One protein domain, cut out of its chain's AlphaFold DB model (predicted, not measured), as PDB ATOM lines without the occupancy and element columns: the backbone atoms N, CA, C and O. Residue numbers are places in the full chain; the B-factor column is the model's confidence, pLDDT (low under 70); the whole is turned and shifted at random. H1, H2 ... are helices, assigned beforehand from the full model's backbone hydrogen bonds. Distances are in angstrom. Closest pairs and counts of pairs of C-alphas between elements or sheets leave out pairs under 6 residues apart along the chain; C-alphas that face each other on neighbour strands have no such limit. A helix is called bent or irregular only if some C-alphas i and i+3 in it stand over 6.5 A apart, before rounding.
ATOM      1  N   ASN A   3     178.483 154.479 130.006       70.19
ATOM      2  CA  ASN A   3     177.966 154.497 128.636       70.19
ATOM      3  C   ASN A   3     178.726 155.432 127.688       70.19
ATOM      4  O   ASN A   3     178.666 155.216 126.490       70.19
ATOM      5  N   VAL A   4     179.445 156.443 128.188       81.56
ATOM      6  CA  VAL A   4     180.094 157.440 127.316       81.56
ATOM      7  C   VAL A   4     181.229 156.823 126.497       81.56
ATOM      8  O   VAL A   4     181.275 157.022 125.290       81.56
ATOM      9  N   LEU A   5     182.109 156.031 127.119       86.12
ATOM     10  CA  LEU A   5     183.204 155.373 126.393       86.12
ATOM     11  C   LEU A   5     182.671 154.307 125.431       86.12
ATOM     12  O   LEU A   5     183.144 154.207 124.305       86.12
ATOM     13  N   PHE A   6     181.651 153.550 125.848       86.19
ATOM     14  CA  PHE A   6     180.999 152.574 124.973       86.19
ATOM     15  C   PHE A   6     180.305 153.234 123.782       86.19
ATOM     16  O   PHE A   6     180.422 152.727 122.674       86.19
ATOM     17  N   ALA A   7     179.639 154.373 123.988       87.00
ATOM     18  CA  ALA A   7     179.022 155.138 122.911       87.00
ATOM     19  C   ALA A   7     180.075 155.656 121.925       87.00
ATOM     20  O   ALA A   7     179.904 155.478 120.732       87.00
ATOM     21  N   GLN A   8     181.202 156.191 122.409       90.75
ATOM     22  CA  GLN A   8     182.294 156.646 121.539       90.75
ATOM     23  C   GLN A   8     182.879 155.516 120.685       90.75
ATOM     24  O   GLN A   8     183.162 155.720 119.508       90.75
ATOM     25  N   VAL A   9     183.051 154.325 121.264       91.44
ATOM     26  CA  VAL A   9     183.521 153.148 120.520       91.44
ATOM     27  C   VAL A   9     182.458 152.665 119.531       91.44
ATOM     28  O   VAL A   9     182.799 152.309 118.410       91.44
ATOM     29  N   ALA A  10     181.178 152.678 119.910       90.75
ATOM     30  CA  ALA A  10     180.081 152.296 119.023       90.75
ATOM     31  C   ALA A  10     179.897 153.281 117.858       90.75
ATOM     32  O   ALA A  10     179.608 152.856 116.746       90.75
ATOM     33  N   ASP A  11     180.099 154.576 118.097       92.38
ATOM     34  CA  ASP A  11     180.088 155.620 117.074       92.38
ATOM     35  C   ASP A  11     181.285 155.463 116.117       92.38
ATOM     36  O   ASP A  11     181.127 155.547 114.900       92.38
ATOM     37  N   GLU A  12     182.484 155.175 116.645       93.62
ATOM     38  CA  GLU A  12     183.655 154.851 115.821       93.62
ATOM     39  C   GLU A  12     183.432 153.579 114.987       93.62
ATOM     40  O   GLU A  12     183.806 153.538 113.813       93.62
ATOM     41  N   ASP A  13     182.816 152.548 115.569       94.19
ATOM     42  CA  ASP A  13     182.456 151.332 114.845       94.19
ATOM     43  C   ASP A  13     181.399 151.605 113.770       94.19
ATOM     44  O   ASP A  13     181.561 151.130 112.651       94.19
ATOM     45  N   GLU A  14     180.385 152.434 114.041       94.56
ATOM     46  CA  GLU A  14     179.360 152.806 113.056       94.56
ATOM     47  C   GLU A  14     179.986 153.460 111.813       94.56
ATOM     48  O   GLU A  14     179.557 153.178 110.693       94.56
ATOM     49  N   LEU A  15     181.034 154.279 111.975       93.81
ATOM     50  CA  LEU A  15     181.768 154.851 110.838       93.81
ATOM     51  C   LEU A  15     182.495 153.795 109.995       93.81
ATOM     52  O   LEU A  15     182.675 153.991 108.795       93.81
ATOM     53  N   ARG A  16     182.941 152.694 110.608       91.94
ATOM     54  CA  ARG A  16     183.694 151.625 109.931       91.94
ATOM     55  C   ARG A  16     182.779 150.568 109.321       91.94
ATOM     56  O   ARG A  16     183.045 150.091 108.222       91.94
ATOM     57  N   SER A  17     181.729 150.186 110.040       91.12
ATOM     58  CA  SER A  17     180.808 149.108 109.678       91.12
ATOM     59  C   SER A  17     179.572 149.610 108.921       91.12
ATOM     60  O   SER A  17     178.882 148.820 108.279       91.12
ATOM     61  N   GLY A  18     179.273 150.913 108.988       88.75
ATOM     62  CA  GLY A  18     178.092 151.547 108.392       88.75
ATOM     63  C   GLY A  18     176.786 151.294 109.158       88.75
ATOM     64  O   GLY A  18     175.761 151.921 108.861       88.75
ATOM     65  N   VAL A  19     176.808 150.403 110.156       88.75
ATOM     66  CA  VAL A  19     175.645 149.968 110.934       88.75
ATOM     67  C   VAL A  19     175.894 150.234 112.410       88.75
ATOM     68  O   VAL A  19     176.962 149.955 112.940       88.75
ATOM     69  N   ARG A  20     174.879 150.740 113.108       88.56
ATOM     70  CA  ARG A  20     174.982 151.024 114.536       88.56
ATOM     71  C   ARG A  20     174.805 149.735 115.349       88.56
ATOM     72  O   ARG A  20     173.706 149.187 115.406       88.56
ATOM     73  N   GLN A  21     175.878 149.241 115.971       90.19
ATOM     74  CA  GLN A  21     175.913 147.936 116.659       90.19
ATOM     75  C   GLN A  21     175.824 148.015 118.196       90.19
ATOM     76  O   GLN A  21     176.465 147.241 118.905       90.19
ATOM     77  N   GLU A  22     175.016 148.916 118.759       87.06
ATOM     78  CA  GLU A  22     174.948 149.123 120.220       87.06
ATOM     79  C   GLU A  22     174.656 147.839 121.011       87.06
ATOM     80  O   GLU A  22     175.266 147.594 122.053       87.06
ATOM     81  N   GLY A  23     173.762 146.985 120.501       88.56
ATOM     82  CA  GLY A  23     173.391 145.728 121.154       88.56
ATOM     83  C   GLY A  23     174.570 144.771 121.353       88.56
ATOM     84  O   GLY A  23     174.644 144.108 122.388       88.56
ATOM     85  N   ALA A  24     175.526 144.740 120.417       90.19
ATOM     86  CA  ALA A  24     176.728 143.920 120.543       90.19
ATOM     87  C   ALA A  24     177.633 144.442 121.670       90.19
ATOM     88  O   ALA A  24     178.064 143.666 122.523       90.19
ATOM     89  N   PHE A  25     177.841 145.760 121.747       88.88
ATOM     90  CA  PHE A  25     178.622 146.385 122.820       88.88
ATOM     91  C   PHE A  25     177.982 146.184 124.201       88.88
ATOM     92  O   PHE A  25     178.673 145.818 125.155       88.88
ATOM     93  N   PHE A  26     176.658 146.341 124.315       88.12
ATOM     94  CA  PHE A  26     175.935 146.039 125.556       88.12
ATOM     95  C   PHE A  26     176.005 144.551 125.921       88.12
ATOM     96  O   PHE A  26     176.152 144.221 127.101       88.12
ATOM     97  N   GLY A  27     175.950 143.660 124.926       91.69
ATOM     98  CA  GLY A  27     176.121 142.220 125.103       91.69
ATOM     99  C   GLY A  27     177.496 141.860 125.666       91.69
ATOM    100  O   GLY A  27     177.575 141.159 126.674       91.69
ATOM    101  N   VAL A  28     178.573 142.400 125.085       91.81
ATOM    102  CA  VAL A  28     179.950 142.203 125.574       91.81
ATOM    103  C   VAL A  28     180.115 142.755 126.991       91.81
ATOM    104  O   VAL A  28     180.671 142.074 127.851       91.81
ATOM    105  N   ASN A  29     179.585 143.950 127.271       90.38
ATOM    106  CA  ASN A  29     179.611 144.505 128.622       90.38
ATOM    107  C   ASN A  29     178.911 143.568 129.620       90.38
ATOM    108  O   ASN A  29     179.489 143.233 130.649       90.38
ATOM    109  N   ALA A  30     177.707 143.086 129.299       91.31
ATOM    110  CA  ALA A  30     176.972 142.167 130.166       91.31
ATOM    111  C   ALA A  30     177.704 140.829 130.370       91.31
ATOM    112  O   ALA A  30     177.695 140.292 131.481       91.31
ATOM    113  N   LEU A  31     178.343 140.311 129.316       94.81
ATOM    114  CA  LEU A  31     179.136 139.084 129.356       94.81
ATOM    115  C   LEU A  31     180.349 139.213 130.282       94.81
ATOM    116  O   LEU A  31     180.720 138.234 130.916       94.81
ATOM    117  N   LEU A  32     180.945 140.401 130.394       92.38
ATOM    118  CA  LEU A  32     182.070 140.650 131.295       92.38
ATOM    119  C   LEU A  32     181.612 140.957 132.724       92.38
ATOM    120  O   LEU A  32     182.154 140.410 133.684       92.38
ATOM    121  N   THR A  33     180.602 141.814 132.895       92.88
ATOM    122  CA  THR A  33     180.216 142.301 134.227       92.88
ATOM    123  C   THR A  33     179.529 141.235 135.070       92.88
ATOM    124  O   THR A  33     179.750 141.195 136.277       92.88
ATOM    125  N   LYS A  34     178.706 140.364 134.471       94.19
ATOM    126  CA  LYS A  34     177.959 139.354 135.239       94.19
ATOM    127  C   LYS A  34     178.884 138.299 135.866       94.19
ATOM    128  O   LYS A  34     178.804 138.113 137.078       94.19
ATOM    129  N   PRO A  35     179.812 137.662 135.127       95.94
ATOM    130  CA  PRO A  35     180.783 136.762 135.740       95.94
ATOM    131  C   PRO A  35     181.708 137.484 136.718       95.94
ATOM    132  O   PRO A  35     182.017 136.928 137.767       95.94
ATOM    133  N   ALA A  36     182.108 138.730 136.432       94.38
ATOM    134  CA  ALA A  36     182.922 139.511 137.364       94.38
ATOM    135  C   ALA A  36     182.221 139.714 138.721       94.38
ATOM    136  O   ALA A  36     182.866 139.596 139.760       94.38
ATOM    137  N   GLN A  37     180.903 139.946 138.730       95.31
ATOM    138  CA  GLN A  37     180.111 140.002 139.965       95.31
ATOM    139  C   GLN A  37     180.115 138.663 140.714       95.31
ATOM    140  O   GLN A  37     180.310 138.647 141.927       95.31
ATOM    141  N   SER A  38     179.958 137.537 140.009       96.31
ATOM    142  CA  SER A  38     180.052 136.204 140.620       96.31
ATOM    143  C   SER A  38     181.433 135.944 141.228       96.31
ATOM    144  O   SER A  38     181.530 135.483 142.364       96.31
ATOM    145  N   VAL A  39     182.505 136.291 140.513       95.69
ATOM    146  CA  VAL A  39     183.887 136.167 141.004       95.69
ATOM    147  C   VAL A  39     184.119 137.053 142.227       95.69
ATOM    148  O   VAL A  39     184.763 136.613 143.175       95.69
ATOM    149  N   ALA A  40     183.567 138.268 142.253       94.44
ATOM    150  CA  ALA A  40     183.685 139.162 143.402       94.44
ATOM    151  C   ALA A  40     183.059 138.566 144.675       94.44
ATOM    152  O   ALA A  40     183.647 138.674 145.749       94.44
ATOM    153  N   LEU A  41     181.906 137.897 144.564       95.69
ATOM    154  CA  LEU A  41     181.277 137.217 145.704       95.69
ATOM    155  C   LEU A  41     182.144 136.070 146.234       95.69
ATOM    156  O   LEU A  41     182.349 135.964 147.443       95.69
ATOM    157  N   ILE A  42     182.689 135.249 145.333       96.94
ATOM    158  CA  ILE A  42     183.596 134.154 145.700       96.94
ATOM    159  C   ILE A  42     184.846 134.714 146.382       96.94
ATOM    160  O   ILE A  42     185.241 134.226 147.434       96.94
ATOM    161  N   LEU A  43     185.431 135.784 145.838       96.31
ATOM    162  CA  LEU A  43     186.608 136.437 146.405       96.31
ATOM    163  C   LEU A  43     186.376 136.894 147.852       96.31
ATOM    164  O   LEU A  43     187.237 136.678 148.701       96.31
ATOM    165  N   ILE A  44     185.221 137.504 148.138       96.31
ATOM    166  CA  ILE A  44     184.864 137.931 149.496       96.31
ATOM    167  C   ILE A  44     184.832 136.726 150.438       96.31
ATOM    168  O   ILE A  44     185.474 136.766 151.487       96.31
ATOM    169  N   ALA A  45     184.126 135.657 150.058       95.69
ATOM    170  CA  ALA A  45     184.019 134.450 150.876       95.69
ATOM    171  C   ALA A  45     185.403 133.841 151.163       95.69
ATOM    172  O   ALA A  45     185.757 133.648 152.326       95.69
ATOM    173  N   THR A  46     186.221 133.653 150.125       96.88
ATOM    174  CA  THR A  46     187.567 133.075 150.243       96.88
ATOM    175  C   THR A  46     188.488 133.909 151.133       96.88
ATOM    176  O   THR A  46     189.249 133.359 151.926       96.88
ATOM    177  N   VAL A  47     188.439 135.242 151.031       97.12
ATOM    178  CA  VAL A  47     189.279 136.119 151.862       97.12
ATOM    179  C   VAL A  47     188.829 136.095 153.321       97.12
ATOM    180  O   VAL A  47     189.674 136.042 154.214       97.12
ATOM    181  N   LEU A  48     187.522 136.125 153.591       96.31
ATOM    182  CA  LEU A  48     187.011 136.087 154.962       96.31
ATOM    183  C   LEU A  48     187.321 134.747 155.640       96.31
ATOM    184  O   LEU A  48     187.833 134.740 156.758       96.31
ATOM    185  N   GLU A  49     187.102 133.632 154.948       95.56
ATOM    186  CA  GLU A  49     187.439 132.299 155.453       95.56
ATOM    187  C   GLU A  49     188.952 132.154 155.675       95.56
ATOM    188  O   GLU A  49     189.393 131.803 156.769       95.56
ATOM    189  N   GLY A  50     189.764 132.537 154.684       96.12
ATOM    190  CA  GLY A  50     191.225 132.445 154.760       96.12
ATOM    191  C   GLY A  50     191.868 133.358 155.809       96.12
ATOM    192  O   GLY A  50     192.995 133.110 156.233       96.12
ATOM    193  N   THR A  51     191.169 134.403 156.259       96.88
ATOM    194  CA  THR A  51     191.647 135.300 157.324       96.88
ATOM    195  C   THR A  51     191.092 134.964 158.708       96.88
ATOM    196  O   THR A  51     191.461 135.626 159.684       96.88
ATOM    197  N   GLY A  52     190.267 133.918 158.816       95.19
ATOM    198  CA  GLY A  52     189.697 133.448 160.078       95.19
ATOM    199  C   GLY A  52     188.579 134.344 160.603       95.19
ATOM    200  O   GLY A  52     188.448 134.513 161.814       95.19
ATOM    201  N   PHE A  53     187.804 134.965 159.710       96.31
ATOM    202  CA  PHE A  53     186.636 135.749 160.102       96.31
ATOM    203  C   PHE A  53     185.637 134.876 160.869       96.31
ATOM    204  O   PHE A  53     185.272 133.795 160.411       96.31
ATOM    205  N   ILE A  54     185.178 135.365 162.023       94.81
ATOM    206  CA  ILE A  54     184.211 134.655 162.861       94.81
ATOM    207  C   ILE A  54     182.823 135.251 162.605       94.81
ATOM    208  O   ILE A  54     182.539 136.349 163.101       94.81
ATOM    209  N   PRO A  55     181.950 134.573 161.843       92.25
ATOM    210  CA  PRO A  55     180.594 135.046 161.622       92.25
ATOM    211  C   PRO A  55     179.771 134.945 162.912       92.25
ATOM    212  O   PRO A  55     180.033 134.119 163.791       92.25
ATOM    213  N   ARG A  56     178.746 135.790 163.030       91.12
ATOM    214  CA  ARG A  56     177.912 135.888 164.236       91.12
ATOM    215  C   ARG A  56     177.206 134.569 164.551       91.12
ATOM    216  O   ARG A  56     177.013 134.225 165.713       91.12
ATOM    217  N   GLU A  57     176.847 133.829 163.513       90.50
ATOM    218  CA  GLU A  57     176.203 132.523 163.575       90.50
ATOM    219  C   GLU A  57     177.129 131.488 164.228       90.50
ATOM    220  O   GLU A  57     176.695 130.745 165.105       90.50
ATOM    221  N   ALA A  58     178.423 131.498 163.885       89.06
ATOM    222  CA  ALA A  58     179.426 130.628 164.507       89.06
ATOM    223  C   ALA A  58     179.720 131.017 165.965       89.06
ATOM    224  O   ALA A  58     180.099 130.171 166.770       89.06
ATOM    225  N   ALA A  59     179.501 132.285 166.323       89.06
ATOM    226  CA  ALA A  59     179.632 132.800 167.683       89.06
ATOM    227  C   ALA A  59     178.338 132.684 168.521       89.06
ATOM    228  O   ALA A  59     178.184 133.381 169.525       89.06
ATOM    229  N   GLY A  60     177.367 131.862 168.104       90.38
ATOM    230  CA  GLY A  60     176.121 131.663 168.852       90.38
ATOM    231  C   GLY A  60     175.280 132.936 169.001       90.38
ATOM    232  O   GLY A  60     174.603 133.124 170.010       90.38
ATOM    233  N   GLY A  61     175.352 133.854 168.032       90.00
ATOM    234  CA  GLY A  61     174.624 135.124 168.060       90.00
ATOM    235  C   GLY A  61     175.344 136.262 168.790       90.00
ATOM    236  O   GLY A  61     174.833 137.391 168.789       90.00
ATOM    237  N   GLN A  62     176.512 136.006 169.382       89.06
ATOM    238  CA  GLN A  62     177.276 136.985 170.153       89.06
ATOM    239  C   GLN A  62     178.239 137.791 169.271       89.06
ATOM    240  O   GLN A  62     178.701 137.332 168.228       89.06
ATOM    241  N   ILE A  63     178.547 139.017 169.701       88.81
ATOM    242  CA  ILE A  63     179.599 139.831 169.087       88.81
ATOM    243  C   ILE A  63     180.910 139.445 169.765       88.81
ATOM    244  O   ILE A  63     181.111 139.742 170.941       88.81
ATOM    245  N   VAL A  64     181.786 138.779 169.019       91.75
ATOM    246  CA  VAL A  64     183.097 138.339 169.504       91.75
ATOM    247  C   VAL A  64     184.221 139.182 168.897       91.75
ATOM    248  O   VAL A  64     184.081 139.669 167.768       91.75
ATOM    249  N   PRO A  65     185.346 139.365 169.614       93.69
ATOM    250  CA  PRO A  65     186.538 139.986 169.051       93.69
ATOM    251  C   PRO A  65     187.018 139.240 167.800       93.69
ATOM    252  O   PRO A  65     187.173 138.021 167.819       93.69
ATOM    253  N   GLN A  66     187.266 139.979 166.719       95.06
ATOM    254  CA  GLN A  66     187.785 139.422 165.468       95.06
ATOM    255  C   GLN A  66     189.318 139.354 165.504       95.06
ATOM    256  O   GLN A  66     189.953 140.278 166.026       95.06
ATOM    257  N   PRO A  67     189.938 138.317 164.919       95.56
ATOM    258  CA  PRO A  67     191.388 138.249 164.825       95.56
ATOM    259  C   PRO A  67     191.936 139.390 163.955       95.56
ATOM    260  O   PRO A  67     191.280 139.872 163.028       95.56
ATOM    261  N   ALA A  68     193.174 139.813 164.227       96.56
ATOM    262  CA  ALA A  68     193.819 140.897 163.480       96.56
ATOM    263  C   ALA A  68     193.899 140.606 161.967       96.56
ATOM    264  O   ALA A  68     193.747 141.519 161.154       96.56
ATOM    265  N   SER A  69     194.066 139.333 161.591       97.00
ATOM    266  CA  SER A  69     194.025 138.860 160.204       97.00
ATOM    267  C   SER A  69     192.671 139.112 159.539       97.00
ATOM    268  O   SER A  69     192.645 139.598 158.411       97.00
ATOM    269  N   ALA A  70     191.552 138.862 160.227       96.94
ATOM    270  CA  ALA A  70     190.211 139.110 159.694       96.94
ATOM    271  C   ALA A  70     189.951 140.608 159.494       96.94
ATOM    272  O   ALA A  70     189.431 141.023 158.458       96.94
ATOM    273  N   ILE A  71     190.386 141.447 160.442       96.75
ATOM    274  CA  ILE A  71     190.306 142.910 160.300       96.75
ATOM    275  C   ILE A  71     191.114 143.371 159.081       96.75
ATOM    276  O   ILE A  71     190.657 144.226 158.318       96.75
ATOM    277  N   PHE A  72     192.307 142.808 158.878       97.69
ATOM    278  CA  PHE A  72     193.111 143.082 157.692       97.69
ATOM    279  C   PHE A  72     192.410 142.626 156.404       97.69
ATOM    280  O   PHE A  72     192.332 143.411 155.463       97.69
ATOM    281  N   GLY A  73     191.841 141.416 156.374       97.06
ATOM    282  CA  GLY A  73     191.081 140.895 155.234       97.06
ATOM    283  C   GLY A  73     189.924 141.807 154.828       97.06
ATOM    284  O   GLY A  73     189.785 142.153 153.655       97.06
ATOM    285  N   ILE A  74     189.154 142.296 155.804       96.50
ATOM    286  CA  ILE A  74     188.062 143.253 155.571       96.50
ATOM    287  C   ILE A  74     188.595 144.569 154.992       96.50
ATOM    288  O   ILE A  74     188.060 145.069 154.003       96.50
ATOM    289  N   LYS A  75     189.671 145.130 155.562       96.94
ATOM    290  CA  LYS A  75     190.309 146.350 155.029       96.94
ATOM    291  C   LYS A  75     190.826 146.146 153.604       96.94
ATOM    292  O   LYS A  75     190.728 147.055 152.778       96.94
ATOM    293  N   ALA A  76     191.351 144.961 153.305       97.44
ATOM    294  CA  ALA A  76     191.821 144.621 151.975       97.44
ATOM    295  C   ALA A  76     190.664 144.566 150.966       97.44
ATOM    296  O   ALA A  76     190.764 145.179 149.907       97.44
ATOM    297  N   LEU A  77     189.550 143.919 151.314       97.00
ATOM    298  CA  LEU A  77     188.342 143.866 150.480       97.00
ATOM    299  C   LEU A  77     187.700 145.245 150.279       97.00
ATOM    300  O   LEU A  77     187.236 145.549 149.185       97.00
ATOM    301  N   ALA A  78     187.686 146.085 151.316       95.56
ATOM    302  CA  ALA A  78     187.055 147.401 151.267       95.56
ATOM    303  C   ALA A  78     187.892 148.452 150.519       95.56
ATOM    304  O   ALA A  78     187.328 149.360 149.911       95.56
ATOM    305  N   GLY A  79     189.224 148.359 150.581       95.75
ATOM    306  CA  GLY A  79     190.112 149.416 150.094       95.75
ATOM    307  C   GLY A  79     191.230 148.926 149.186       95.75
ATOM    308  O   GLY A  79     191.364 149.416 148.068       95.75
ATOM    309  N   LEU A  80     192.035 147.964 149.642       96.25
ATOM    310  CA  LEU A  80     193.249 147.565 148.921       96.25
ATOM    311  C   LEU A  80     192.930 146.937 147.557       96.25
ATOM    312  O   LEU A  80     193.485 147.353 146.546       96.25
ATOM    313  N   ILE A  81     192.019 145.966 147.521       95.75
ATOM    314  CA  ILE A  81     191.644 145.242 146.304       95.75
ATOM    315  C   ILE A  81     190.938 146.179 145.306       95.75
ATOM    316  O   ILE A  81     191.412 146.269 144.171       95.75
ATOM    317  N   PRO A  82     189.884 146.939 145.685       95.88
ATOM    318  CA  PRO A  82     189.282 147.918 144.779       95.88
ATOM    319  C   PRO A  82     190.273 148.996 144.332       95.88
ATOM    320  O   PRO A  82     190.285 149.370 143.162       95.88
ATOM    321  N   GLY A  83     191.137 149.470 145.233       97.31
ATOM    322  CA  GLY A  83     192.150 150.479 144.930       97.31
ATOM    323  C   GLY A  83     193.150 150.003 143.878       97.31
ATOM    324  O   GLY A  83     193.399 150.708 142.902       97.31
ATOM    325  N   LEU A  84     193.668 148.780 144.017       97.50
ATOM    326  CA  LEU A  84     194.555 148.174 143.021       97.50
ATOM    327  C   LEU A  84     193.844 147.948 141.682       97.50
ATOM    328  O   LEU A  84     194.420 148.231 140.631       97.50
ATOM    329  N   ALA A  85     192.584 147.505 141.701       95.31
ATOM    330  CA  ALA A  85     191.786 147.347 140.487       95.31
ATOM    331  C   ALA A  85     191.564 148.688 139.761       95.31
ATOM    332  O   ALA A  85     191.670 148.750 138.536       95.31
ATOM    333  N   LEU A  86     191.319 149.775 140.500       96.25
ATOM    334  CA  LEU A  86     191.196 151.122 139.938       96.25
ATOM    335  C   LEU A  86     192.512 151.624 139.342       96.25
ATOM    336  O   LEU A  86     192.501 152.186 138.250       96.25
ATOM    337  N   LEU A  87     193.640 151.397 140.020       97.56
ATOM    338  CA  LEU A  87     194.961 151.750 139.494       97.56
ATOM    339  C   LEU A  87     195.267 150.994 138.200       97.56
ATOM    340  O   LEU A  87     195.713 151.600 137.225       97.56
ATOM    341  N   LEU A  88     194.966 149.694 138.157       96.94
ATOM    342  CA  LEU A  88     195.097 148.888 136.947       96.94
ATOM    343  C   LEU A  88     194.182 149.407 135.829       96.94
ATOM    344  O   LEU A  88     194.624 149.558 134.691       96.94
ATOM    345  N   GLY A  89     192.930 149.738 136.147       94.38
ATOM    346  CA  GLY A  89     191.989 150.327 135.194       94.38
ATOM    347  C   GLY A  89     192.483 151.660 134.627       94.38
ATOM    348  O   GLY A  89     192.469 151.857 133.413       94.38
ATOM    349  N   ALA A  90     192.989 152.553 135.479       95.12
ATOM    350  CA  ALA A  90     193.572 153.828 135.067       95.12
ATOM    351  C   ALA A  90     194.810 153.633 134.177       95.12
ATOM    352  O   ALA A  90     194.982 154.344 133.184       95.12
ATOM    353  N   PHE A  91     195.639 152.640 134.499       96.69
ATOM    354  CA  PHE A  91     196.799 152.269 133.701       96.69
ATOM    355  C   PHE A  91     196.395 151.761 132.311       96.69
ATOM    356  O   PHE A  91     196.880 152.291 131.314       96.69
ATOM    357  N   ILE A  92     195.442 150.827 132.218       94.50
ATOM    358  CA  ILE A  92     194.907 150.329 130.937       94.50
ATOM    359  C   ILE A  92     194.318 151.476 130.109       94.50
ATOM    360  O   ILE A  92     194.535 151.563 128.898       94.50
ATOM    361  N   LEU A  93     193.627 152.414 130.763       92.00
ATOM    362  CA  LEU A  93     193.048 153.567 130.092       92.00
ATOM    363  C   LEU A  93     194.119 154.417 129.391       92.00
ATOM    364  O   LEU A  93     193.789 155.139 128.455       92.00
ATOM    365  N   ARG A  94     195.408 154.346 129.757       92.62
ATOM    366  CA  ARG A  94     196.489 155.079 129.073       92.62
ATOM    367  C   ARG A  94     196.572 154.770 127.578       92.62
ATOM    368  O   ARG A  94     196.869 155.686 126.815       92.62
ATOM    369  N   TRP A  95     196.239 153.549 127.167       93.81
ATOM    370  CA  TRP A  95     196.255 153.116 125.765       93.81
ATOM    371  C   TRP A  95     194.959 153.383 125.001       93.81
ATOM    372  O   TRP A  95     194.898 153.111 123.806       93.81
ATOM    373  N   PHE A  96     193.927 153.924 125.650       91.94
ATOM    374  CA  PHE A  96     192.662 154.217 124.984       91.94
ATOM    375  C   PHE A  96     192.849 155.310 123.902       91.94
ATOM    376  O   PHE A  96     193.225 156.436 124.255       91.94
ATOM    377  N   PRO A  97     192.614 155.001 122.607       89.31
ATOM    378  CA  PRO A  97     193.023 155.855 121.485       89.31
ATOM    379  C   PRO A  97     192.044 157.000 121.182       89.31
ATOM    380  O   PRO A  97     192.432 158.000 120.580       89.31
ATOM    381  N   LEU A  98     190.783 156.884 121.615       90.56
ATOM    382  CA  LEU A  98     189.714 157.865 121.396       90.56
ATOM    383  C   LEU A  98     189.882 159.092 122.302       90.56
ATOM    384  O   LEU A  98     189.187 159.268 123.302       90.56
ATOM    385  N   ARG A  99     190.862 159.940 121.972       90.75
ATOM    386  CA  ARG A  99     191.205 161.155 122.724       90.75
ATOM    387  C   ARG A  99     191.625 162.302 121.808       90.75
ATOM    388  O   ARG A  99     192.076 162.087 120.684       90.75
ATOM    389  N   GLY A 100     191.514 163.530 122.319       92.12
ATOM    390  CA  GLY A 100     192.027 164.736 121.665       92.12
ATOM    391  C   GLY A 100     191.481 164.938 120.249       92.12
ATOM    392  O   GLY A 100     190.282 164.815 120.007       92.12
TER     393      GLY A 100
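What this domain is: This is residues 3 to 100 of the 128 residues of an uncharacterized protein of Thermoflexia bacterium (UniProt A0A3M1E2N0). Long H2 makes one side of a narrow, open frame, with H1 folding back at its start and bent H3 at its end. The printed part has 98 residues with three named helices, all helix in class. It is an extended rod, 63 by 26 by 17 A, radius of gyration of the C-alphas 20.4 A.

Where its parts are: H1, residues 3 to 17, begins at C-alpha 3 (177.966, 154.497, 128.636). H2, residues 22 to 50, spans 41.7 A, first to last C-alpha. H3, residues 68 to 93, assigned as one helix by its hydrogen bonds, is bent: C-alphas 78 and 81 are 7.1 A apart. Its arms are H3a, 68 to 78, and H3b, 81 to 93.

How they stand to each other: Hairpin H1 and H2 touch; closest C-alphas, Ala 10 and Glu 22, 6.2 A. Hairpin H2 and H3a touch at a 9 degrees shallow tilt; closest C-alphas, Val 47 and Gly 73, 6.1 A. H3b is apart from H2. Of H2's O i to N i+4 pairs, 24 of 25 are within hydrogen-bond range.

The domain as a whole: The printed part has no cut. Link H2 to H3 is long. No printed residue has a pLDDT, the model's own confidence, under 70.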